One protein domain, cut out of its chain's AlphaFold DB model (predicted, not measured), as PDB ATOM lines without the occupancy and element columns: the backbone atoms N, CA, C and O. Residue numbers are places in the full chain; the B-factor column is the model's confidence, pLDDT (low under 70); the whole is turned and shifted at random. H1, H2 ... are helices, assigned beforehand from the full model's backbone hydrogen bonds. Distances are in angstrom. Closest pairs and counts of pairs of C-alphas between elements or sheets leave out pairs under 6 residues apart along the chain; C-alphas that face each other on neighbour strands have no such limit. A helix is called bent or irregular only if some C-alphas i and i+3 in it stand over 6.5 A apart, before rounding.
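AT A GLANCE: This is residues 36 to 147 of the 233 residues of the protein "PRL2-24" of Streptomyces sp. 44414 (UniProt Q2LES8). One long helix, H2, bent but running nearly straight, makes the long axis; H1 crosses its first arm, H2a, while H4 and H5 pack crosswise on its second arm, H2b, and H3 packs on H4. H1 at one end stays apart from H3, H4 and H5. The printed part has 112 residues with five named helices, in order H1 to H5, and no named strand; the class is all helix. The whole is loose, with a radius of gyration of the C-alphas of 18.0 A, and flat, spanning 52 by 38 by 20 A.

HOW THE PARTS SIT: H1 is residues 37 to 57. H2, residues 70 to 101, was assigned as one helix by its hydrogen bonds but is bent: C-alphas 82 and 85 are 6.9 A apart. Its arms, H2a, residues 70 to 82, and H2b, residues 85 to 101, stand at a shallow tilt of 18 degrees; H2a is irregular, with C-alphas 72 and 75 6.9 A apart. H1 touches H2a with residues 44 to 51 alone, a helical hairpin at a steep tilt of 45 degrees, opposite ways; the closest C-alphas, of Ser 47 and Pro 76, are 5.2 A apart. H3, residues 106 to 112, touches H4, residues 117 to 129, about perpendicular at 75 degrees; the closest C-alphas are those of Ala 110 and Ala 120, 5.0 A. H4 touches H2b about perpendicular at 85 degrees, closest at C-alphas Arg 97 and Leu 128, 6.8 A. H5, residues 134 to 141, touches H2b at a steep tilt of 59 degrees, the same way; the closest C-alphas, of Gly 90 and Glu 136, are 4.0 A apart. Every O i to N i+4 pair is within hydrogen-bond range in H1, H2b, H3, H4 and H5, and 6 of 9 in H2a.

IN THESE COORDINATES: H1 begins at C-alpha 37 (134.688, 121.826, 121.429) and is 29.8 A long; H2a is 18.0 A, H2b 24.2 A and H4 18.1 A. H5 ends at C-alpha 141 (134.220, 126.870, 131.789).

THE WHOLE: The C-alphas farthest apart, of Pro 65 and Gly 103, are 52.8 A apart. The printed part has no cut. The link from H1 to H2 is long, 12 residues; the others are tight. Residues 144 to 147 are under 70 in pLDDT.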
ATOM      1  N   SER A  36     136.793 125.238 120.074       81.81
ATOM      2  CA  SER A  36     137.014 124.013 119.288       81.81
ATOM      3  C   SER A  36     136.106 122.851 119.695       81.81
ATOM      4  O   SER A  36     135.929 121.914 118.920       81.81
ATOM      5  N   GLU A  37     135.495 122.917 120.877       86.56
ATOM      6  CA  GLU A  37     134.688 121.826 121.429       86.56
ATOM      7  C   GLU A  37     133.392 121.600 120.642       86.56
ATOM      8  O   GLU A  37     132.828 120.508 120.694       86.56
ATOM      9  N   ALA A  38     132.948 122.585 119.850       86.31
ATOM     10  CA  ALA A  38     131.845 122.405 118.908       86.31
ATOM     11  C   ALA A  38     132.146 121.302 117.882       86.31
ATOM     12  O   ALA A  38     131.291 120.455 117.628       86.31
ATOM     13  N   GLY A  39     133.365 121.289 117.330       85.81
ATOM     14  CA  GLY A  39     133.800 120.264 116.380       85.81
ATOM     15  C   GLY A  39     133.901 118.895 117.045       85.81
ATOM     16  O   GLY A  39     133.387 117.913 116.517       85.81
ATOM     17  N   THR A  40     134.470 118.850 118.250       86.25
ATOM     18  CA  THR A  40     134.577 117.622 119.042       86.25
ATOM     19  C   THR A  40     133.197 117.029 119.377       86.25
ATOM     20  O   THR A  40     132.972 115.831 119.213       86.25
ATOM     21  N   MET A  41     132.234 117.855 119.802       90.50
ATOM     22  CA  MET A  41     130.861 117.402 120.062       90.50
ATOM     23  C   MET A  41     130.169 116.923 118.784       90.50
ATOM     24  O   MET A  41     129.489 115.896 118.812       90.50
ATOM     25  N   ALA A  42     130.346 117.639 117.668       90.88
ATOM     26  CA  ALA A  42     129.781 117.252 116.379       90.88
ATOM     27  C   ALA A  42     130.306 115.887 115.906       90.88
ATOM     28  O   ALA A  42     129.521 115.088 115.401       90.88
ATOM     29  N   ASP A  43     131.587 115.588 116.134       88.62
ATOM     30  CA  ASP A  43     132.190 114.290 115.814       88.62
ATOM     31  C   ASP A  43     131.543 113.142 116.608       88.62
ATOM     32  O   ASP A  43     131.107 112.142 116.039       88.62
ATOM     33  N   TRP A  44     131.338 113.311 117.916       93.00
ATOM     34  CA  TRP A  44     130.679 112.273 118.720       93.00
ATOM     35  C   TRP A  44     129.189 112.118 118.406       93.00
ATOM     36  O   TRP A  44     128.660 111.002 118.443       93.00
ATOM     37  N   PHE A  45     128.497 113.208 118.066       94.62
ATOM     38  CA  PHE A  45     127.137 113.117 117.537       94.62
ATOM     39  C   PHE A  45     127.110 112.398 116.188       94.62
ATOM     40  O   PHE A  45     126.213 111.589 115.952       94.62
ATOM     41  N   HIS A  46     128.101 112.634 115.328       92.75
ATOM     42  CA  HIS A  46     128.248 111.906 114.078       92.75
ATOM     43  C   HIS A  46     128.450 110.404 114.329       92.75
ATOM     44  O   HIS A  46     127.728 109.612 113.729       92.75
ATOM     45  N   SER A  47     129.302 109.995 115.278       93.19
ATOM     46  CA  SER A  47     129.447 108.583 115.681       93.19
ATOM     47  C   SER A  47     128.113 107.957 116.116       93.19
ATOM     48  O   SER A  47     127.788 106.834 115.717       93.19
ATOM     49  N   ALA A  48     127.299 108.690 116.886       96.06
ATOM     50  CA  ALA A  48     125.971 108.241 117.306       96.06
ATOM     51  C   ALA A  48     125.014 108.056 116.114       96.06
ATOM     52  O   ALA A  48     124.367 107.014 115.977       96.06
ATOM     53  N   LEU A  49     124.941 109.060 115.237       95.12
ATOM     54  CA  LEU A  49     124.073 109.052 114.060       95.12
ATOM     55  C   LEU A  49     124.491 107.980 113.055       95.12
ATOM     56  O   LEU A  49     123.634 107.272 112.527       95.12
ATOM     57  N   TRP A  50     125.794 107.812 112.839       92.81
ATOM     58  CA  TRP A  50     126.351 106.772 111.988       92.81
ATOM     59  C   TRP A  50     125.983 105.379 112.502       92.81
ATOM     60  O   TRP A  50     125.438 104.574 111.745       92.81
ATOM     61  N   ALA A  51     126.180 105.107 113.797       95.62
ATOM     62  CA  ALA A  51     125.822 103.818 114.387       95.62
ATOM     63  C   ALA A  51     124.318 103.534 114.249       95.62
ATOM     64  O   ALA A  51     123.923 102.429 113.874       95.62
ATOM     65  N   MET A  52     123.465 104.538 114.480       96.69
ATOM     66  CA  MET A  52     122.021 104.415 114.267       96.69
ATOM     67  C   MET A  52     121.663 104.139 112.802       96.69
ATOM     68  O   MET A  52     120.806 103.293 112.533       96.69
ATOM     69  N   ALA A  53     122.288 104.843 111.859       94.81
ATOM     70  CA  ALA A  53     122.051 104.668 110.431       94.81
ATOM     71  C   ALA A  53     122.462 103.265 109.974       94.81
ATOM     72  O   ALA A  53     121.686 102.591 109.290       94.81
ATOM     73  N   LEU A  54     123.628 102.789 110.411       95.25
ATOM     74  CA  LEU A  54     124.118 101.458 110.084       95.25
ATOM     75  C   LEU A  54     123.225 100.360 110.675       95.25
ATOM     76  O   LEU A  54     122.810  99.463 109.947       95.25
ATOM     77  N   LEU A  55     122.850 100.458 111.956       96.44
ATOM     78  CA  LEU A  55     121.949  99.493 112.606       96.44
ATOM     79  C   LEU A  55     120.582  99.393 111.915       96.44
ATOM     80  O   LEU A  55     119.971  98.326 111.907       96.44
ATOM     81  N   ARG A  56     120.084 100.498 111.347       96.19
ATOM     82  CA  ARG A  56     118.771 100.545 110.682       96.19
ATOM     83  C   ARG A  56     118.813 100.126 109.217       96.19
ATOM     84  O   ARG A  56     117.840  99.561 108.732       96.19
ATOM     85  N   SER A  57     119.891 100.447 108.507       95.12
ATOM     86  CA  SER A  57     119.972 100.266 107.051       95.12
ATOM     87  C   SER A  57     120.807  99.062 106.622       95.12
ATOM     88  O   SER A  57     120.604  98.561 105.517       95.12
ATOM     89  N   GLY A  58     121.751  98.616 107.459       94.88
ATOM     90  CA  GLY A  58     122.775  97.646 107.073       94.88
ATOM     91  C   GLY A  58     123.657  98.145 105.924       94.88
ATOM     92  O   GLY A  58     124.109  97.337 105.113       94.88
ATOM     93  N   ARG A  59     123.827  99.468 105.786       93.50
ATOM     94  CA  ARG A  59     124.568 100.102 104.691       93.50
ATOM     95  C   ARG A  59     125.656 101.037 105.207       93.50
ATOM     96  O   ARG A  59     125.483 101.682 106.239       93.50
ATOM     97  N   ASN A  60     126.770 101.106 104.480       88.62
ATOM     98  CA  ASN A  60     127.839 102.072 104.741       88.62
ATOM     99  C   ASN A  60     127.447 103.479 104.247       88.62
ATOM    100  O   ASN A  60     126.374 103.690 103.679       88.62
ATOM    101  N   THR A  61     128.348 104.446 104.424       83.88
ATOM    102  CA  THR A  61     128.151 105.844 104.009       83.88
ATOM    103  C   THR A  61     127.985 106.016 102.492       83.88
ATOM    104  O   THR A  61     127.361 106.978 102.060       83.88
ATOM    105  N   ALA A  62     128.489 105.079 101.679       85.19
ATOM    106  CA  ALA A  62     128.283 105.059 100.228       85.19
ATOM    107  C   ALA A  62     126.932 104.432  99.822       85.19
ATOM    108  O   ALA A  62     126.610 104.341  98.639       85.19
ATOM    109  N   GLY A  63     126.130 103.982 100.792       87.12
ATOM    110  CA  GLY A  63     124.852 103.321 100.552       87.12
ATOM    111  C   GLY A  63     124.982 101.853 100.148       87.12
ATOM    112  O   GLY A  63     123.984 101.238  99.773       87.12
ATOM    113  N   GLU A  64     126.165 101.253 100.232       90.31
ATOM    114  CA  GLU A  64     126.400  99.852  99.882       90.31
ATOM    115  C   GLU A  64     126.094  98.939 101.074       90.31
ATOM    116  O   GLU A  64     126.298  99.355 102.217       90.31
ATOM    117  N   PRO A  65     125.634  97.692 100.852       94.69
ATOM    118  CA  PRO A  65     125.493  96.716 101.926       94.69
ATOM    119  C   PRO A  65     126.789  96.581 102.727       94.69
ATOM    120  O   PRO A  65     127.856  96.333 102.166       94.69
ATOM    121  N   TYR A  66     126.688  96.727 104.044       94.38
ATOM    122  CA  TYR A  66     127.830  96.697 104.940       94.38
ATOM    123  C   TYR A  66     127.492  95.940 106.216       94.38
ATOM    124  O   TYR A  66     126.526  96.241 106.917       94.38
ATOM    125  N   PHE A  67     128.323  94.947 106.514       90.31
ATOM    126  CA  PHE A  67     128.209  94.109 107.696       90.31
ATOM    127  C   PHE A  67     129.352  94.466 108.641       90.31
ATOM    128  O   PHE A  67     130.460  93.954 108.490       90.31
ATOM    129  N   ALA A  68     129.085  95.363 109.589       90.19
ATOM    130  CA  ALA A  68     130.074  95.757 110.585       90.19
ATOM    131  C   ALA A  68     130.500  94.563 111.448       90.19
ATOM    132  O   ALA A  68     129.674  93.883 112.067       90.19
ATOM    133  N   GLY A  69     131.808  94.336 111.504       91.06
ATOM    134  CA  GLY A  69     132.433  93.420 112.440       91.06
ATOM    135  C   GLY A  69     132.592  94.050 113.830       91.06
ATOM    136  O   GLY A  69     132.336  95.237 114.020       91.06
ATOM    137  N   PRO A  70     133.052  93.278 114.830       90.75
ATOM    138  CA  PRO A  70     133.208  93.765 116.204       90.75
ATOM    139  C   PRO A  70     134.033  95.056 116.341       90.75
ATOM    140  O   PRO A  70     133.668  95.927 117.125       90.75
ATOM    141  N   ASN A  71     135.105  95.203 115.556       92.62
ATOM    142  CA  ASN A  71     136.004  96.359 115.637       92.62
ATOM    143  C   ASN A  71     135.360  97.660 115.138       92.62
ATOM    144  O   ASN A  71     135.702  98.731 115.636       92.62
ATOM    145  N   ASP A  72     134.411  97.576 114.204       89.56
ATOM    146  CA  ASP A  72     133.717  98.746 113.650       89.56
ATOM    147  C   ASP A  72     132.826  99.426 114.706       89.56
ATOM    148  O   ASP A  72     132.492 100.604 114.599       89.56
ATOM    149  N   TRP A  73     132.486  98.699 115.776       92.94
ATOM    150  CA  TRP A  73     131.691  99.204 116.892       92.94
ATOM    151  C   TRP A  73     132.521  99.849 118.004       92.94
ATOM    152  O   TRP A  73     131.954 100.540 118.847       92.94
ATOM    153  N   TYR A  74     133.845  99.661 118.031       93.19
ATOM    154  CA  TYR A  74     134.679 100.156 119.132       93.19
ATOM    155  C   TYR A  74     134.655 101.677 119.247       93.19
ATOM    156  O   TYR A  74     134.508 102.195 120.355       93.19
ATOM    157  N   THR A  75     134.748 102.386 118.120       91.44
ATOM    158  CA  THR A  75     134.708 103.852 118.108       91.44
ATOM    159  C   THR A  75     133.351 104.381 118.586       91.44
ATOM    160  O   THR A  75     133.345 105.076 119.601       91.44
ATOM    161  N   PRO A  76     132.195 103.994 118.003       91.75
ATOM    162  CA  PRO A  76     130.898 104.438 118.513       91.75
ATOM    163  C   PRO A  76     130.654 104.089 119.981       91.75
ATOM    164  O   PRO A  76     130.140 104.920 120.719       91.75
ATOM    165  N   ILE A  77     131.031 102.886 120.434       92.00
ATOM    166  CA  ILE A  77     130.866 102.500 121.844       92.00
ATOM    167  C   ILE A  77     131.672 103.436 122.746       92.00
ATOM    168  O   ILE A  77     131.142 103.963 123.722       92.00
ATOM    169  N   ASN A  78     132.942 103.669 122.414       92.62
ATOM    170  CA  ASN A  78     133.798 104.553 123.191       92.62
ATOM    171  C   ASN A  78     133.298 106.005 123.179       92.62
ATOM    172  O   ASN A  78     133.283 106.653 124.227       92.62
ATOM    173  N   ASP A  79     132.891 106.511 122.019       93.31
ATOM    174  CA  ASP A  79     132.422 107.886 121.873       93.31
ATOM    175  C   ASP A  79     131.121 108.103 122.640       93.31
ATOM    176  O   ASP A  79     130.995 109.079 123.375       93.31
ATOM    177  N   LEU A  80     130.178 107.166 122.561       93.00
ATOM    178  CA  LEU A  80     128.919 107.255 123.294       93.00
ATOM    179  C   LEU A  80     129.142 107.179 124.809       93.00
ATOM    180  O   LEU A  80     128.718 108.081 125.534       93.00
ATOM    181  N   ASP A  81     129.829 106.140 125.283       91.81
ATOM    182  CA  ASP A  81     129.912 105.818 126.711       91.81
ATOM    183  C   ASP A  81     130.890 106.725 127.474       91.81
ATOM    184  O   ASP A  81     130.600 107.240 128.557       91.81
ATOM    185  N   ASN A  82     132.062 106.982 126.887       88.94
ATOM    186  CA  ASN A  82     133.126 107.711 127.574       88.94
ATOM    187  C   ASN A  82     133.178 109.195 127.224       88.94
ATOM    188  O   ASN A  82     133.784 109.964 127.981       88.94
ATOM    189  N   ARG A  83     132.600 109.618 126.092       90.69
ATOM    190  CA  ARG A  83     132.725 111.003 125.619       90.69
ATOM    191  C   ARG A  83     131.411 111.765 125.668       90.69
ATOM    192  O   ARG A  83     131.344 112.761 126.391       90.69
ATOM    193  N   LEU A  84     130.400 111.298 124.942       93.19
ATOM    194  CA  LEU A  84     129.159 112.021 124.706       93.19
ATOM    195  C   LEU A  84     128.239 111.996 125.927       93.19
ATOM    196  O   LEU A  84     127.891 113.063 126.426       93.19
ATOM    197  N   ILE A  85     127.889 110.813 126.453       95.38
ATOM    198  CA  ILE A  85     126.926 110.689 127.566       95.38
ATOM    199  C   ILE A  85     127.365 111.527 128.767       95.38
ATOM    200  O   ILE A  85     126.595 112.348 129.257       95.38
ATOM    201  N   ARG A  86     128.629 111.411 129.182       93.19
ATOM    202  CA  ARG A  86     129.162 112.151 130.336       93.19
ATOM    203  C   ARG A  86     129.080 113.669 130.175       93.19
ATOM    204  O   ARG A  86     128.826 114.384 131.141       93.19
ATOM    205  N   ARG A  87     129.290 114.172 128.957       94.38
ATOM    206  CA  ARG A  87     129.185 115.606 128.654       94.38
ATOM    207  C   ARG A  87     127.741 116.067 128.598       94.38
ATOM    208  O   ARG A  87     127.440 117.128 129.126       94.38
ATOM    209  N   LEU A  88     126.843 115.259 128.037       96.25
ATOM    210  CA  LEU A  88     125.408 115.538 128.078       96.25
ATOM    211  C   LEU A  88     124.879 115.556 129.517       96.25
ATOM    212  O   LEU A  88     124.073 116.417 129.858       96.25
ATOM    213  N   GLU A  89     125.362 114.660 130.378       95.50
ATOM    214  CA  GLU A  89     125.062 114.674 131.812       95.50
ATOM    215  C   GLU A  89     125.595 115.940 132.489       95.50
ATOM    216  O   GLU A  89     124.845 116.598 133.207       95.50
ATOM    217  N   GLY A  90     126.844 116.327 132.208       95.75
ATOM    218  CA  GLY A  90     127.432 117.572 132.704       95.75
ATOM    219  C   GLY A  90     126.647 118.817 132.282       95.75
ATOM    220  O   GLY A  90     126.307 119.642 133.127       95.75
ATOM    221  N   VAL A  91     126.286 118.919 130.998       96.81
ATOM    222  CA  VAL A  91     125.457 120.011 130.458       96.81
ATOM    223  C   VAL A  91     124.074 120.014 131.104       96.81
ATOM    224  O   VAL A  91     123.606 121.068 131.528       96.81
ATOM    225  N   ARG A  92     123.414 118.854 131.221       97.50
ATOM    226  CA  ARG A  92     122.109 118.736 131.890       97.50
ATOM    227  C   ARG A  92     122.184 119.281 133.312       97.50
ATOM    228  O   ARG A  92     121.332 120.076 133.704       97.50
ATOM    229  N   ASP A  93     123.183 118.854 134.071       98.00
ATOM    230  CA  ASP A  93     123.346 119.239 135.468       98.00
ATOM    231  C   ASP A  93     123.625 120.751 135.590       98.00
ATOM    232  O   ASP A  93     122.933 121.440 136.349       98.00
ATOM    233  N   ALA A  94     124.508 121.298 134.748       97.81
ATOM    234  CA  ALA A  94     124.773 122.738 134.661       97.81
ATOM    235  C   ALA A  94     123.497 123.536 134.339       97.81
ATOM    236  O   ALA A  94     123.188 124.530 135.001       97.81
ATOM    237  N   VAL A  95     122.699 123.076 133.368       97.62
ATOM    238  CA  VAL A  95     121.430 123.711 132.978       97.62
ATOM    239  C   VAL A  95     120.413 123.675 134.121       97.62
ATOM    240  O   VAL A  95     119.756 124.686 134.379       97.62
ATOM    241  N   VAL A  96     120.302 122.568 134.864       97.62
ATOM    242  CA  VAL A  96     119.407 122.489 136.034       97.62
ATOM    243  C   VAL A  96     119.839 123.473 137.124       97.62
ATOM    244  O   VAL A  96     118.983 124.144 137.716       97.62
ATOM    245  N   ARG A  97     121.145 123.619 137.386       97.88
ATOM    246  CA  ARG A  97     121.635 124.626 138.339       97.88
ATOM    247  C   ARG A  97     121.410 126.043 137.845       97.88
ATOM    248  O   ARG A  97     120.963 126.876 138.629       97.88
ATOM    249  N   ALA A  98     121.676 126.322 136.572       97.25
ATOM    250  CA  ALA A  98     121.425 127.626 135.972       97.25
ATOM    251  C   ALA A  98     119.944 128.013 136.091       97.25
ATOM    252  O   ALA A  98     119.645 129.100 136.581       97.25
ATOM    253  N   HIS A  99     119.035 127.088 135.771       97.50
ATOM    254  CA  HIS A  99     117.593 127.253 135.946       97.50
ATOM    255  C   HIS A  99     117.214 127.544 137.409       97.50
ATOM    256  O   HIS A  99     116.400 128.421 137.696       97.50
ATOM    257  N   ALA A 100     117.821 126.841 138.369       97.19
ATOM    258  CA  ALA A 100     117.597 127.107 139.786       97.19
ATOM    259  C   ALA A 100     118.116 128.490 140.222       97.19
ATOM    260  O   ALA A 100     117.417 129.191 140.956       97.19
ATOM    261  N   ARG A 101     119.317 128.887 139.773       97.31
ATOM    262  CA  ARG A 101     119.944 130.192 140.060       97.31
ATOM    263  C   ARG A 101     119.156 131.355 139.459       97.31
ATOM    264  O   ARG A 101     119.110 132.421 140.062       97.31
ATOM    265  N   SER A 102     118.500 131.146 138.319       96.81
ATOM    266  CA  SER A 102     117.628 132.137 137.681       96.81
ATOM    267  C   SER A 102     116.224 132.215 138.297       96.81
ATOM    268  O   SER A 102     115.356 132.882 137.741       96.81
ATOM    269  N   GLY A 103     115.976 131.540 139.426       97.06
ATOM    270  CA  GLY A 103     114.690 131.571 140.130       97.06
ATOM    271  C   GLY A 103     113.636 130.599 139.591       97.06
ATOM    272  O   GLY A 103     112.482 130.681 140.004       97.06
ATOM    273  N   GLY A 104     114.013 129.664 138.714       97.75
ATOM    274  CA  GLY A 104     113.092 128.691 138.135       97.75
ATOM    275  C   GLY A 104     112.442 127.784 139.182       97.75
ATOM    276  O   GLY A 104     113.068 127.332 140.157       97.75
ATOM    277  N   THR A 105     111.157 127.499 138.994       97.88
ATOM    278  CA  THR A 105     110.350 126.717 139.933       97.88
ATOM    279  C   THR A 105     110.533 125.213 139.727       97.88
ATOM    280  O   THR A 105     110.917 124.727 138.668       97.88
ATOM    281  N   VAL A 106     110.238 124.421 140.759       98.00
ATOM    282  CA  VAL A 106     110.262 122.950 140.645       98.00
ATOM    283  C   VAL A 106     109.217 122.441 139.644       98.00
ATOM    284  O   VAL A 106     109.446 121.426 138.997       98.00
ATOM    285  N   GLN A 107     108.085 123.137 139.497       98.00
ATOM    286  CA  GLN A 107     107.034 122.747 138.556       98.00
ATOM    287  C   GLN A 107     107.487 122.916 137.100       98.00
ATOM    288  O   GLN A 107     107.262 122.017 136.294       98.00
ATOM    289  N   GLU A 108     108.150 124.029 136.776       98.19
ATOM    290  CA  GLU A 108     108.732 124.264 135.445       98.19
ATOM    291  C   GLU A 108     109.819 123.239 135.132       98.19
ATOM    292  O   GLU A 108     109.820 122.652 134.053       98.19
ATOM    293  N   LEU A 109     110.684 122.945 136.109       98.12
ATOM    294  CA  LEU A 109     111.702 121.911 135.952       98.12
ATOM    295  C   LEU A 109     111.078 120.530 135.701       98.12
ATOM    296  O   LEU A 109     111.545 119.796 134.838       98.12
ATOM    297  N   ALA A 110     110.017 120.175 136.430       98.31
ATOM    298  CA  ALA A 110     109.312 118.908 136.245       98.31
ATOM    299  C   ALA A 110     108.720 118.776 134.841       98.31
ATOM    300  O   ALA A 110     108.853 117.725 134.221       98.31
ATOM    301  N   HIS A 111     108.128 119.860 134.334       98.19
ATOM    302  CA  HIS A 111     107.620 119.918 132.970       98.19
ATOM    303  C   HIS A 111     108.744 119.772 131.936       98.19
ATOM    304  O   HIS A 111     108.628 118.952 131.034       98.19
ATOM    305  N   ALA A 112     109.855 120.497 132.100       97.06
ATOM    306  CA  ALA A 112     110.997 120.433 131.186       97.06
ATOM    307  C   ALA A 112     111.687 119.056 131.168       97.06
ATOM    308  O   ALA A 112     112.216 118.638 130.144       97.06
ATOM    309  N   MET A 113     111.691 118.352 132.302       96.19
ATOM    310  CA  MET A 113     112.283 117.019 132.441       96.19
ATOM    311  C   MET A 113     111.330 115.875 132.066       96.19
ATOM    312  O   MET A 113     111.772 114.727 132.079       96.19
ATOM    313  N   ASP A 114     110.054 116.169 131.804       97.44
ATOM    314  CA  ASP A 114     108.978 115.186 131.618       97.44
ATOM    315  C   ASP A 114     108.894 114.150 132.760       97.44
ATOM    316  O   ASP A 114     108.897 112.933 132.570       97.44
ATOM    317  N   VAL A 115     108.877 114.637 134.007       98.00
ATOM    318  CA  VAL A 115     108.764 113.796 135.212       98.00
ATOM    319  C   VAL A 115     107.788 114.381 136.227       98.00
ATOM    320  O   VAL A 115     107.375 115.537 136.156       98.00
ATOM    321  N   SER A 116     107.441 113.588 137.245       98.38
ATOM    322  CA  SER A 116     106.636 114.078 138.364       98.38
ATOM    323  C   SER A 116     107.335 115.216 139.126       98.38
ATOM    324  O   SER A 116     108.565 115.262 139.236       98.38
ATOM    325  N   ARG A 117     106.542 116.108 139.737       98.31
ATOM    326  CA  ARG A 117     107.062 117.223 140.547       98.31
ATOM    327  C   ARG A 117     107.980 116.754 141.678       98.31
ATOM    328  O   ARG A 117     109.009 117.379 141.908       98.31
ATOM    329  N   SER A 118     107.635 115.665 142.369       98.00
ATOM    330  CA  SER A 118     108.454 115.118 143.461       98.00
ATOM    331  C   SER A 118     109.786 114.559 142.955       98.00
ATOM    332  O   SER A 118     110.814 114.772 143.592       98.00
ATOM    333  N   THR A 119     109.804 113.914 141.783       98.19
ATOM    334  CA  THR A 119     111.045 113.458 141.136       98.19
ATOM    335  C   THR A 119     111.945 114.631 140.754       98.19
ATOM    336  O   THR A 119     113.144 114.588 141.026       98.19
ATOM    337  N   ALA A 120     111.386 115.686 140.156       98.25
ATOM    338  CA  ALA A 120     112.145 116.885 139.801       98.25
ATOM    339  C   ALA A 120     112.681 117.607 141.042       98.25
ATOM    340  O   ALA A 120     113.838 118.024 141.054       98.25
ATOM    341  N   GLN A 121     111.866 117.707 142.099       98.12
ATOM    342  CA  GLN A 121     112.279 118.276 143.379       98.12
ATOM    343  C   GLN A 121     113.482 117.528 143.945       98.12
ATOM    344  O   GLN A 121     114.520 118.137 144.181       98.12
ATOM    345  N   TYR A 122     113.358 116.207 144.090       98.25
ATOM    346  CA  TYR A 122     114.417 115.363 144.624       98.25
ATOM    347  C   TYR A 122     115.707 115.484 143.805       98.25
ATOM    348  O   TYR A 122     116.768 115.747 144.364       98.25
ATOM    349  N   ARG A 123     115.624 115.361 142.473       97.31
ATOM    350  CA  ARG A 123     116.798 115.474 141.591       97.31
ATOM    351  C   ARG A 123     117.466 116.843 141.703       97.31
ATOM    352  O   ARG A 123     118.687 116.907 141.793       97.31
ATOM    353  N   ARG A 124     116.679 117.924 141.739       97.69
ATOM    354  CA  ARG A 124     117.193 119.286 141.918       97.69
ATOM    355  C   ARG A 124     117.880 119.450 143.268       97.69
ATOM    356  O   ARG A 124     118.966 120.006 143.310       97.69
ATOM    357  N   GLU A 125     117.259 119.010 144.357       97.81
ATOM    358  CA  GLU A 125     117.810 119.156 145.709       97.81
ATOM    359  C   GLU A 125     119.108 118.361 145.875       97.81
ATOM    360  O   GLU A 125     120.099 118.915 146.349       97.81
ATOM    361  N   VAL A 126     119.133 117.107 145.412       97.75
ATOM    362  CA  VAL A 126     120.346 116.272 145.399       97.75
ATOM    363  C   VAL A 126     121.451 116.942 144.592       97.75
ATOM    364  O   VAL A 126     122.583 117.036 145.066       97.75
ATOM    365  N   LEU A 127     121.127 117.446 143.399       97.31
ATOM    366  CA  LEU A 127     122.099 118.123 142.555       97.31
ATOM    367  C   LEU A 127     122.629 119.392 143.230       97.31
ATOM    368  O   LEU A 127     123.837 119.545 143.363       97.31
ATOM    369  N   LEU A 128     121.751 120.276 143.717       97.00
ATOM    370  CA  LEU A 128     122.141 121.539 144.352       97.00
ATOM    371  C   LEU A 128     122.987 121.341 145.615       97.00
ATOM    372  O   LEU A 128     123.845 122.177 145.890       97.00
ATOM    373  N   ALA A 129     122.773 120.250 146.351       97.12
ATOM    374  CA  ALA A 129     123.577 119.900 147.518       97.12
ATOM    375  C   ALA A 129     124.964 119.332 147.158       97.12
ATOM    376  O   ALA A 129     125.880 119.396 147.977       97.12
ATOM    377  N   ALA A 130     125.133 118.770 145.958       96.62
ATOM    378  CA  ALA A 130     126.394 118.196 145.504       96.62
ATOM    379  C   ALA A 130     127.344 119.259 144.928       96.62
ATOM    380  O   ALA A 130     126.906 120.239 144.320       96.62
ATOM    381  N   THR A 131     128.654 119.024 145.045       95.94
ATOM    382  CA  THR A 131     129.682 119.792 144.323       95.94
ATOM    383  C   THR A 131     129.555 119.559 142.812       95.94
ATOM    384  O   THR A 131     129.362 118.405 142.418       95.94
ATOM    385  N   PRO A 132     129.695 120.599 141.963       95.56
ATOM    386  CA  PRO A 132     129.688 120.428 140.514       95.56
ATOM    387  C   PRO A 132     130.715 119.403 140.036       95.56
ATOM    388  O   PRO A 132     131.881 119.443 140.443       95.56
ATOM    389  N   SER A 133     130.282 118.485 139.171       94.00
ATOM    390  CA  SER A 133     131.162 117.458 138.606       94.00
ATOM    391  C   SER A 133     132.190 118.063 137.643       94.00
ATOM    392  O   SER A 133     132.026 119.183 137.163       94.00
ATOM    393  N   THR A 134     133.231 117.304 137.288       93.75
ATOM    394  CA  THR A 134     134.200 117.731 136.262       93.75
ATOM    395  C   THR A 134     133.524 118.059 134.927       93.75
ATOM    396  O   THR A 134     133.956 118.980 134.243       93.75
ATOM    397  N   TRP A 135     132.466 117.331 134.550       93.94
ATOM    398  CA  TRP A 135     131.751 117.558 133.289       93.94
ATOM    399  C   TRP A 135     130.770 118.727 133.361       93.94
ATOM    400  O   TRP A 135     130.501 119.362 132.349       93.94
ATOM    401  N   GLU A 136     130.262 119.025 134.554       94.81
ATOM    402  CA  GLU A 136     129.484 120.236 134.797       94.81
ATOM    403  C   GLU A 136     130.381 121.478 134.697       94.81
ATOM    404  O   GLU A 136     130.060 122.409 133.969       94.81
ATOM    405  N   GLN A 137     131.553 121.446 135.341       92.94
ATOM    406  CA  GLN A 137     132.561 122.509 135.234       92.94
ATOM    407  C   GLN A 137     133.047 122.672 133.791       92.94
ATOM    408  O   GLN A 137     133.151 123.785 133.299       92.94
ATOM    409  N   TRP A 138     133.281 121.563 133.083       92.19
ATOM    410  CA  TRP A 138     133.593 121.576 131.652       92.19
ATOM    411  C   TRP A 138     132.524 122.307 130.828       92.19
ATOM    412  O   TRP A 138     132.870 123.086 129.950       92.19
ATOM    413  N   ALA A 139     131.238 122.092 131.115       93.25
ATOM    414  CA  ALA A 139     130.155 122.730 130.371       93.25
ATOM    415  C   ALA A 139     130.064 124.249 130.616       93.25
ATOM    416  O   ALA A 139     129.605 124.975 129.735       93.25
ATOM    417  N   GLU A 140     130.465 124.728 131.798       91.00
ATOM    418  CA  GLU A 140     130.444 126.157 132.143       91.00
ATOM    419  C   GLU A 140     131.738 126.885 131.728       91.00
ATOM    420  O   GLU A 140     131.672 128.011 131.232       91.00
ATOM    421  N   ASP A 141     132.896 126.241 131.899       87.88
ATOM    422  CA  ASP A 141     134.220 126.870 131.789       87.88
ATOM    423  C   ASP A 141     135.044 126.405 130.574       87.88
ATOM    424  O   ASP A 141     136.116 126.958 130.311       87.88
ATOM    425  N   GLY A 142     134.578 125.384 129.850       81.88
ATOM    426  CA  GLY A 142     135.315 124.724 128.774       81.88
ATOM    427  C   GLY A 142     136.339 123.694 129.271       81.88
ATOM    428  O   GLY A 142     136.692 123.592 130.453       81.88
ATOM    429  N   GLY A 143     136.825 122.865 128.352       71.94
ATOM    430  CA  GLY A 143     137.761 121.780 128.628       71.94
ATOM    431  C   GLY A 143     139.238 122.091 128.432       71.94
ATOM    432  O   GLY A 143     139.640 123.199 128.084       71.94
ATOM    433  N   PRO A 144     140.111 121.088 128.655       61.16
ATOM    434  CA  PRO A 144     141.540 121.215 128.376       61.16
ATOM    435  C   PRO A 144     141.842 121.485 126.896       61.16
ATOM    436  O   PRO A 144     142.908 122.013 126.599       61.16
ATOM    437  N   GLU A 145     140.907 121.175 125.996       59.22
ATOM    438  CA  GLU A 145     140.973 121.537 124.576       59.22
ATOM    439  C   GLU A 145     140.983 123.069 124.390       59.22
ATOM    440  O   GLU A 145     141.675 123.565 123.506       59.22
ATOM    441  N   ASP A 146     140.364 123.828 125.305       52.00
ATOM    442  CA  ASP A 146     140.413 125.299 125.348       52.00
ATOM    443  C   ASP A 146     141.599 125.847 126.182       52.00
ATOM    444  O   ASP A 146     142.018 127.001 126.052       52.00
ATOM    445  N   LYS A 147     142.253 125.008 127.005       44.88
ATOM    446  CA  LYS A 147     143.470 125.394 127.765       44.88
ATOM    447  C   LYS A 147     144.699 125.602 126.876       44.88
ATOM    448  O   LYS A 147     145.706 126.136 127.340       44.88
TER     449      LYS A 147